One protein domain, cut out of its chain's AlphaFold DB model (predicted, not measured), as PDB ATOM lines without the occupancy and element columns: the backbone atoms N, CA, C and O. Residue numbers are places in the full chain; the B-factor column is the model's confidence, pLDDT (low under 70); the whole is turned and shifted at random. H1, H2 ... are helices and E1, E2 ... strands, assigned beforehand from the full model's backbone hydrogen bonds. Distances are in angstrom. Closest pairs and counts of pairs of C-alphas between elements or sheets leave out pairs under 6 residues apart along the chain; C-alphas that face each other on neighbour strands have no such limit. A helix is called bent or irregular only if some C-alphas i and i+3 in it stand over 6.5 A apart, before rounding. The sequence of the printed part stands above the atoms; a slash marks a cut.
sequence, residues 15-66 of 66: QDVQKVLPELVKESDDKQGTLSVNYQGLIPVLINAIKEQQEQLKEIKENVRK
ATOM      1  N   GLN A  15     227.994 153.566 165.111       97.12
ATOM      2  CA  GLN A  15     229.444 153.375 165.166       97.12
ATOM      3  C   GLN A  15     230.217 154.542 164.538       97.12
ATOM      4  O   GLN A  15     231.302 154.876 165.004       97.12
ATOM      5  N   ASP A  16     229.681 155.169 163.489       97.50
ATOM      6  CA  ASP A  16     230.324 156.329 162.868       97.50
ATOM      7  C   ASP A  16     230.094 157.590 163.691       97.50
ATOM      8  O   ASP A  16     231.025 158.368 163.891       97.50
ATOM      9  N   VAL A  17     228.889 157.749 164.251       96.69
ATOM     10  CA  VAL A  17     228.609 158.833 165.201       96.69
ATOM     11  C   VAL A  17     229.509 158.700 166.429       96.69
ATOM     12  O   VAL A  17     230.099 159.689 166.840       96.69
ATOM     13  N   GLN A  18     229.701 157.493 166.964       97.25
ATOM     14  CA  GLN A  18     230.513 157.256 168.161       97.25
ATOM     15  C   GLN A  18     231.975 157.696 167.994       97.25
ATOM     16  O   GLN A  18     232.582 158.162 168.953       97.25
ATOM     17  N   LYS A  19     232.543 157.579 166.785       97.75
ATOM     18  CA  LYS A  19     233.926 158.004 166.502       97.75
ATOM     19  C   LYS A  19     234.116 159.519 166.599       97.75
ATOM     20  O   LYS A  19     235.235 159.960 166.837       97.75
ATOM     21  N   VAL A  20     233.060 160.297 166.360       96.19
ATOM     22  CA  VAL A  20     233.133 161.765 166.240       96.19
ATOM     23  C   VAL A  20     232.449 162.467 167.415       96.19
ATOM     24  O   VAL A  20     232.953 163.472 167.900       96.19
ATOM     25  N   LEU A  21     231.311 161.935 167.866       96.69
ATOM     26  CA  LEU A  21     230.428 162.468 168.905       96.69
ATOM     27  C   LEU A  21     230.005 161.325 169.856       96.69
ATOM     28  O   LEU A  21     228.833 160.922 169.857       96.69
ATOM     29  N   PRO A  22     230.944 160.734 170.622       97.06
ATOM     30  CA  PRO A  22     230.672 159.585 171.493       97.06
ATOM     31  C   PRO A  22     229.559 159.849 172.517       97.06
ATOM     32  O   PRO A  22     228.794 158.945 172.840       97.06
ATOM     33  N   GLU A  23     229.407 161.088 172.979       96.94
ATOM     34  CA  GLU A  23     228.359 161.527 173.905       96.94
ATOM     35  C   GLU A  23     226.936 161.429 173.331       96.94
ATOM     36  O   GLU A  23     225.949 161.451 174.071       96.94
ATOM     37  N   LEU A  24     226.815 161.307 172.007       97.38
ATOM     38  CA  LEU A  24     225.543 161.121 171.318       97.38
ATOM     39  C   LEU A  24     225.211 159.654 171.075       97.38
ATOM     40  O   LEU A  24     224.203 159.372 170.428       97.38
ATOM     41  N   VAL A  25     226.007 158.718 171.588       97.75
ATOM     42  CA  VAL A  25     225.759 157.285 171.439       97.75
ATOM     43  C   VAL A  25     225.533 156.651 172.804       97.75
ATOM     44  O   VAL A  25     226.253 156.911 173.763       97.75
ATOM     45  N   LYS A  26     224.495 155.819 172.892       96.50
ATOM     46  CA  LYS A  26     224.185 155.014 174.073       96.50
ATOM     47  C   LYS A  26     224.298 153.544 173.729       96.50
ATOM     48  O   LYS A  26     223.742 153.107 172.721       96.50
ATOM     49  N   GLU A  27     224.969 152.810 174.597       96.75
ATOM     50  CA  GLU A  27     224.993 151.355 174.596       96.75
ATOM     51  C   GLU A  27     223.837 150.839 175.461       96.75
ATOM     52  O   GLU A  27     223.567 151.388 176.531       96.75
ATOM     53  N   SER A  28     223.094 149.854 174.963       94.62
ATOM     54  CA  SER A  28     222.065 149.163 175.739       94.62
ATOM     55  C   SER A  28     222.682 148.085 176.630       94.62
ATOM     56  O   SER A  28     223.698 147.487 176.291       94.62
ATOM     57  N   ASP A  29     221.992 147.739 177.716       94.50
ATOM     58  CA  ASP A  29     222.392 146.641 178.612       94.50
ATOM     59  C   ASP A  29     222.058 145.238 178.056       94.50
ATOM     60  O   ASP A  29     221.970 144.257 178.801       94.50
ATOM     61  N   ASP A  30     221.793 145.111 176.751       95.00
ATOM     62  CA  ASP A  30     221.558 143.802 176.150       95.00
ATOM     63  C   ASP A  30     222.873 143.030 175.956       95.00
ATOM     64  O   ASP A  30     223.968 143.581 175.995       95.00
ATOM     65  N   LYS A  31     222.777 141.714 175.728       94.25
ATOM     66  CA  LYS A  31     223.954 140.836 175.593       94.25
ATOM     67  C   LYS A  31     224.915 141.235 174.464       94.25
ATOM     68  O   LYS A  31     226.017 140.698 174.415       94.25
ATOM     69  N   GLN A  32     224.472 142.066 173.525       92.50
ATOM     70  CA  GLN A  32     225.228 142.469 172.345       92.50
ATOM     71  C   GLN A  32     225.740 143.913 172.446       92.50
ATOM     72  O   GLN A  32     226.463 144.327 171.543       92.50
ATOM     73  N   GLY A  33     225.386 144.663 173.498       94.44
ATOM     74  CA  GLY A  33     225.772 146.066 173.648       94.44
ATOM     75  C   GLY A  33     225.265 146.917 172.483       94.44
ATOM     76  O   GLY A  33     226.036 147.612 171.819       94.44
ATOM     77  N   THR A  34     223.976 146.808 172.140       96.19
ATOM     78  CA  THR A  34     223.433 147.505 170.967       96.19
ATOM     79  C   THR A  34     223.623 149.020 171.089       96.19
ATOM     80  O   THR A  34     223.127 149.668 172.011       96.19
ATOM     81  N   LEU A  35     224.299 149.608 170.099       97.50
ATOM     82  CA  LEU A  35     224.524 151.048 170.028       97.50
ATOM     83  C   LEU A  35     223.327 151.773 169.407       97.50
ATOM     84  O   LEU A  35     222.786 151.372 168.375       97.50
ATOM     85  N   SER A  36     222.954 152.899 170.007       96.12
ATOM     86  CA  SER A  36     221.858 153.758 169.559       96.12
ATOM     87  C   SER A  36     222.259 155.231 169.584       96.12
ATOM     88  O   SER A  36     223.032 155.660 170.437       96.12
ATOM     89  N   VAL A  37     221.739 156.020 168.642       96.88
ATOM     90  CA  VAL A  37     222.045 157.455 168.531       96.88
ATOM     91  C   VAL A  37     221.009 158.284 169.293       96.88
ATOM     92  O   VAL A  37     219.801 158.137 169.095       96.88
ATOM     93  N   ASN A  38     221.478 159.214 170.120       96.50
ATOM     94  CA  ASN A  38     220.683 160.257 170.754       96.50
ATOM     95  C   ASN A  38     220.367 161.382 169.752       96.50
ATOM     96  O   ASN A  38     221.008 162.434 169.738       96.50
ATOM     97  N   TYR A  39     219.339 161.176 168.926       95.44
ATOM     98  CA  TYR A  39     218.914 162.160 167.923       95.44
ATOM     99  C   TYR A  39     218.478 163.509 168.512       95.44
ATOM    100  O   TYR A  39     218.632 164.535 167.859       95.44
ATOM    101  N   GLN A  40     217.968 163.538 169.745       96.56
ATOM    102  CA  GLN A  40     217.635 164.801 170.409       96.56
ATOM    103  C   GLN A  40     218.902 165.588 170.767       96.56
ATOM    104  O   GLN A  40     218.941 166.802 170.591       96.56
ATOM    105  N   GLY A  41     219.956 164.889 171.200       96.25
ATOM    106  CA  GLY A  41     221.269 165.483 171.458       96.25
ATOM    107  C   GLY A  41     221.973 166.004 170.200       96.25
ATOM    108  O   GLY A  41     222.777 166.925 170.303       96.25
ATOM    109  N   LEU A  42     221.629 165.498 169.008       96.06
ATOM    110  CA  LEU A  42     222.150 166.029 167.739       96.06
ATOM    111  C   LEU A  42     221.630 167.436 167.417       96.06
ATOM    112  O   LEU A  42     222.323 168.193 166.744       96.06
ATOM    113  N   ILE A  43     220.438 167.815 167.887       96.62
ATOM    114  CA  ILE A  43     219.811 169.108 167.563       96.62
ATOM    115  C   ILE A  43     220.728 170.307 167.879       96.62
ATOM    116  O   ILE A  43     220.976 171.101 166.968       96.62
ATOM    117  N   PRO A  44     221.264 170.477 169.105       97.50
ATOM    118  CA  PRO A  44     222.158 171.597 169.402       97.50
ATOM    119  C   PRO A  44     223.453 171.573 168.576       97.50
ATOM    120  O   PRO A  44     223.916 172.635 168.160       97.50
ATOM    121  N   VAL A  45     224.004 170.389 168.280       96.50
ATOM    122  CA  VAL A  45     225.201 170.240 167.433       96.50
ATOM    123  C   VAL A  45     224.923 170.743 166.017       96.50
ATOM    124  O   VAL A  45     225.684 171.548 165.485       96.50
ATOM    125  N   LEU A  46     223.790 170.346 165.432       96.94
ATOM    126  CA  LEU A  46     223.372 170.783 164.098       96.94
ATOM    127  C   LEU A  46     223.125 172.295 164.036       96.94
ATOM    128  O   LEU A  46     223.511 172.938 163.063       96.94
ATOM    129  N   ILE A  47     222.518 172.879 165.073       98.31
ATOM    130  CA  ILE A  47     222.304 174.333 165.148       98.31
ATOM    131  C   ILE A  47     223.644 175.077 165.125       98.31
ATOM    132  O   ILE A  47     223.774 176.073 164.412       98.31
ATOM    133  N   ASN A  48     224.636 174.610 165.884       98.00
ATOM    134  CA  ASN A  48     225.962 175.227 165.901       98.00
ATOM    135  C   ASN A  48     226.689 175.042 164.566       98.00
ATOM    136  O   ASN A  48     227.184 176.027 164.023       98.00
ATOM    137  N   ALA A  49     226.640 173.847 163.972       97.81
ATOM    138  CA  ALA A  49     227.221 173.593 162.655       97.81
ATOM    139  C   ALA A  49     226.626 174.508 161.567       97.81
ATOM    140  O   ALA A  49     227.358 175.049 160.742       97.81
ATOM    141  N   ILE A  50     225.305 174.744 161.587       98.62
ATOM    142  CA  ILE A  50     224.657 175.686 160.662       98.62
ATOM    143  C   ILE A  50     225.175 177.108 160.891       98.62
ATOM    144  O   ILE A  50     225.473 177.801 159.924       98.62
ATOM    145  N   LYS A  51     225.300 177.562 162.145       98.38
ATOM    146  CA  LYS A  51     225.822 178.905 162.451       98.38
ATOM    147  C   LYS A  51     227.260 179.084 161.963       98.38
ATOM    148  O   LYS A  51     227.549 180.082 161.311       98.38
ATOM    149  N   GLU A  52     228.130 178.116 162.236       98.50
ATOM    150  CA  GLU A  52     229.520 178.118 161.767       98.50
ATOM    151  C   GLU A  52     229.590 178.138 160.238       98.50
ATOM    152  O   GLU A  52     230.320 178.938 159.654       98.50
ATOM    153  N   GLN A  53     228.758 177.331 159.574       98.56
ATOM    154  CA  GLN A  53     228.657 177.331 158.119       98.56
ATOM    155  C   GLN A  53     228.165 178.681 157.568       98.56
ATOM    156  O   GLN A  53     228.642 179.117 156.522       98.56
ATOM    157  N   GLN A  54     227.242 179.374 158.248       98.56
ATOM    158  CA  GLN A  54     226.808 180.715 157.832       98.56
ATOM    159  C   GLN A  54     227.933 181.752 157.940       98.56
ATOM    160  O   GLN A  54     228.048 182.600 157.053       98.56
ATOM    161  N   GLU A  55     228.778 181.673 158.971       98.38
ATOM    162  CA  GLU A  55     229.936 182.565 159.093       98.38
ATOM    163  C   GLU A  55     230.958 182.298 157.979       98.38
ATOM    164  O   GLU A  55     231.370 183.228 157.289       98.38
ATOM    165  N   GLN A  56     231.269 181.025 157.699       98.31
ATOM    166  CA  GLN A  56     232.138 180.649 156.573       98.31
ATOM    167  C   GLN A  56     231.589 181.156 155.231       98.31
ATOM    168  O   GLN A  56     232.325 181.685 154.400       98.31
ATOM    169  N   LEU A  57     230.275 181.044 155.007       98.38
ATOM    170  CA  LEU A  57     229.635 181.568 153.798       98.38
ATOM    171  C   LEU A  57     229.739 183.091 153.694       98.38
ATOM    172  O   LEU A  57     229.869 183.615 152.584       98.38
ATOM    173  N   LYS A  58     229.648 183.809 154.814       97.88
ATOM    174  CA  LYS A  58     229.817 185.262 154.848       97.88
ATOM    175  C   LYS A  58     231.250 185.645 154.476       97.88
ATOM    176  O   LYS A  58     231.422 186.468 153.581       97.88
ATOM    177  N   GLU A  59     232.242 184.988 155.070       97.69
ATOM    178  CA  GLU A  59     233.660 185.201 154.764       97.69
ATOM    179  C   GLU A  59     233.964 184.946 153.278       97.69
ATOM    180  O   GLU A  59     234.552 185.789 152.597       97.69
ATOM    181  N   ILE A  60     233.485 183.822 152.731       97.75
ATOM    182  CA  ILE A  60     233.650 183.495 151.308       97.75
ATOM    183  C   ILE A  60     233.025 184.584 150.422       97.75
ATOM    184  O   ILE A  60     233.648 185.029 149.458       97.75
ATOM    185  N   LYS A  61     231.810 185.052 150.741       96.69
ATOM    186  CA  LYS A  61     231.128 186.109 149.970       96.69
ATOM    187  C   LYS A  61     231.864 187.446 150.022       96.69
ATOM    188  O   LYS A  61     231.845 188.171 149.032       96.69
ATOM    189  N   GLU A  62     232.475 187.791 151.150       96.62
ATOM    190  CA  GLU A  62     233.289 189.003 151.277       96.62
ATOM    191  C   GLU A  62     234.574 188.901 150.454       96.62
ATOM    192  O   GLU A  62     234.929 189.853 149.764       96.62
ATOM    193  N   ASN A  63     235.226 187.737 150.455       94.94
ATOM    194  CA  ASN A  63     236.443 187.504 149.677       94.94
ATOM    195  C   ASN A  63     236.195 187.508 148.164       94.94
ATOM    196  O   ASN A  63     237.032 188.009 147.426       94.94
ATOM    197  N   VAL A  64     235.043 187.012 147.700       94.94
ATOM    198  CA  VAL A  64     234.658 187.055 146.274       94.94
ATOM    199  C   VAL A  64     234.274 188.469 145.807       94.94
ATOM    200  O   VAL A  64     234.303 188.750 144.614       94.94
ATOM    201  N   ARG A  65     233.875 189.362 146.723       81.44
ATOM    202  CA  ARG A  65     233.499 190.754 146.403       81.44
ATOM    203  C   ARG A  65     234.684 191.722 146.340       81.44
ATOM    204  O   ARG A  65     234.479 192.852 145.899       81.44
ATOM    205  N   LYS A  66     235.852 191.318 146.833       61.88
ATOM    206  CA  LYS A  66     237.106 192.071 146.714       61.88
ATOM    207  C   LYS A  66     237.732 191.833 145.347       61.88
ATOM    208  O   LYS A  66     238.328 192.802 144.834       61.88
TER     209      LYS A  66
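AT A GLANCE: This is residues 15 to 66 of the 66 residues of the protein "Peptidase S74 domain-containing protein" of Formosa sp (UniProt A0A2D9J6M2). A small head with one long helical arm: the head holds the short hairpin of strands E1 and E2, with the short helix H1 over it, and residues 46 to 66, mostly of helix H2, stick out from it and make much of the length. The printed part has 52 residues, with two named helices and two named strands in the order H1, E1, E2, H2 along the chain. The sheet has the order E1 - E2, antiparallel, and the class is mostly helix. The whole is extended, with a radius of gyration of the C-alphas of 17.2 A, and spans 60 by 17 by 10 A.

IN THESE COORDINATES: In the sheet, E1 is residues 25 to 27, 6.8 A from first to last C-alpha, and E2 is residues 35 to 37, 7.0 A. C-alpha 25, where E1 begins, is at (225.759, 157.285, 171.439). H1 is residues 15 to 20, 9.2 A long, and begins with C-alpha 15 at (229.444, 153.375, 165.166). H2 is residues 39 to 65, 38.6 A long, and ends with C-alpha 65 at (233.499, 190.754, 146.403). H2 is irregular, but only just: C-alphas 41 and 44 are 6.51 A apart.

HOW THE PARTS SIT: E1 and E2 form a hairpin, antiparallel, with 149 degrees between their directions. The C-alphas of Val 25 and Val 37 face each other at 4.7 A, and those of Glu 27 and Leu 35 at 4.6 A. N 26 and O 36 are within hydrogen-bond range at 2.9 A, and so are N 36 and O 26 at 2.8 A. The closest C-alphas of H1 and E1 are those of Gln 18 and Val 25, 5.8 A apart. The closest of H1 and E2 are those of Gln 15 and Leu 35, 7.3 A apart. H2 is apart from H1 and from E1. Of the O i to N i+4 pairs, 1 of 2 in H1 and 20 of 23 in H2 are within hydrogen-bond range.

THE WHOLE: The two C-alphas farthest apart are those of Lys 31 and Lys 66, at 60.3 A. Residues 46 to 66 stand free, of which 46 to 65 belong to H2; without them the body of 31 residues spans 31 by 17 by 10 A. The printed part has no cut and ends at residue 66, the chain's last. The links from H1 to E1 and from E2 to H2 are tight, the link from E1 to E2 is short, and no link is long. The mean pLDDT of the printed part is 95.8, and residue 66 is the one printed residue under 70.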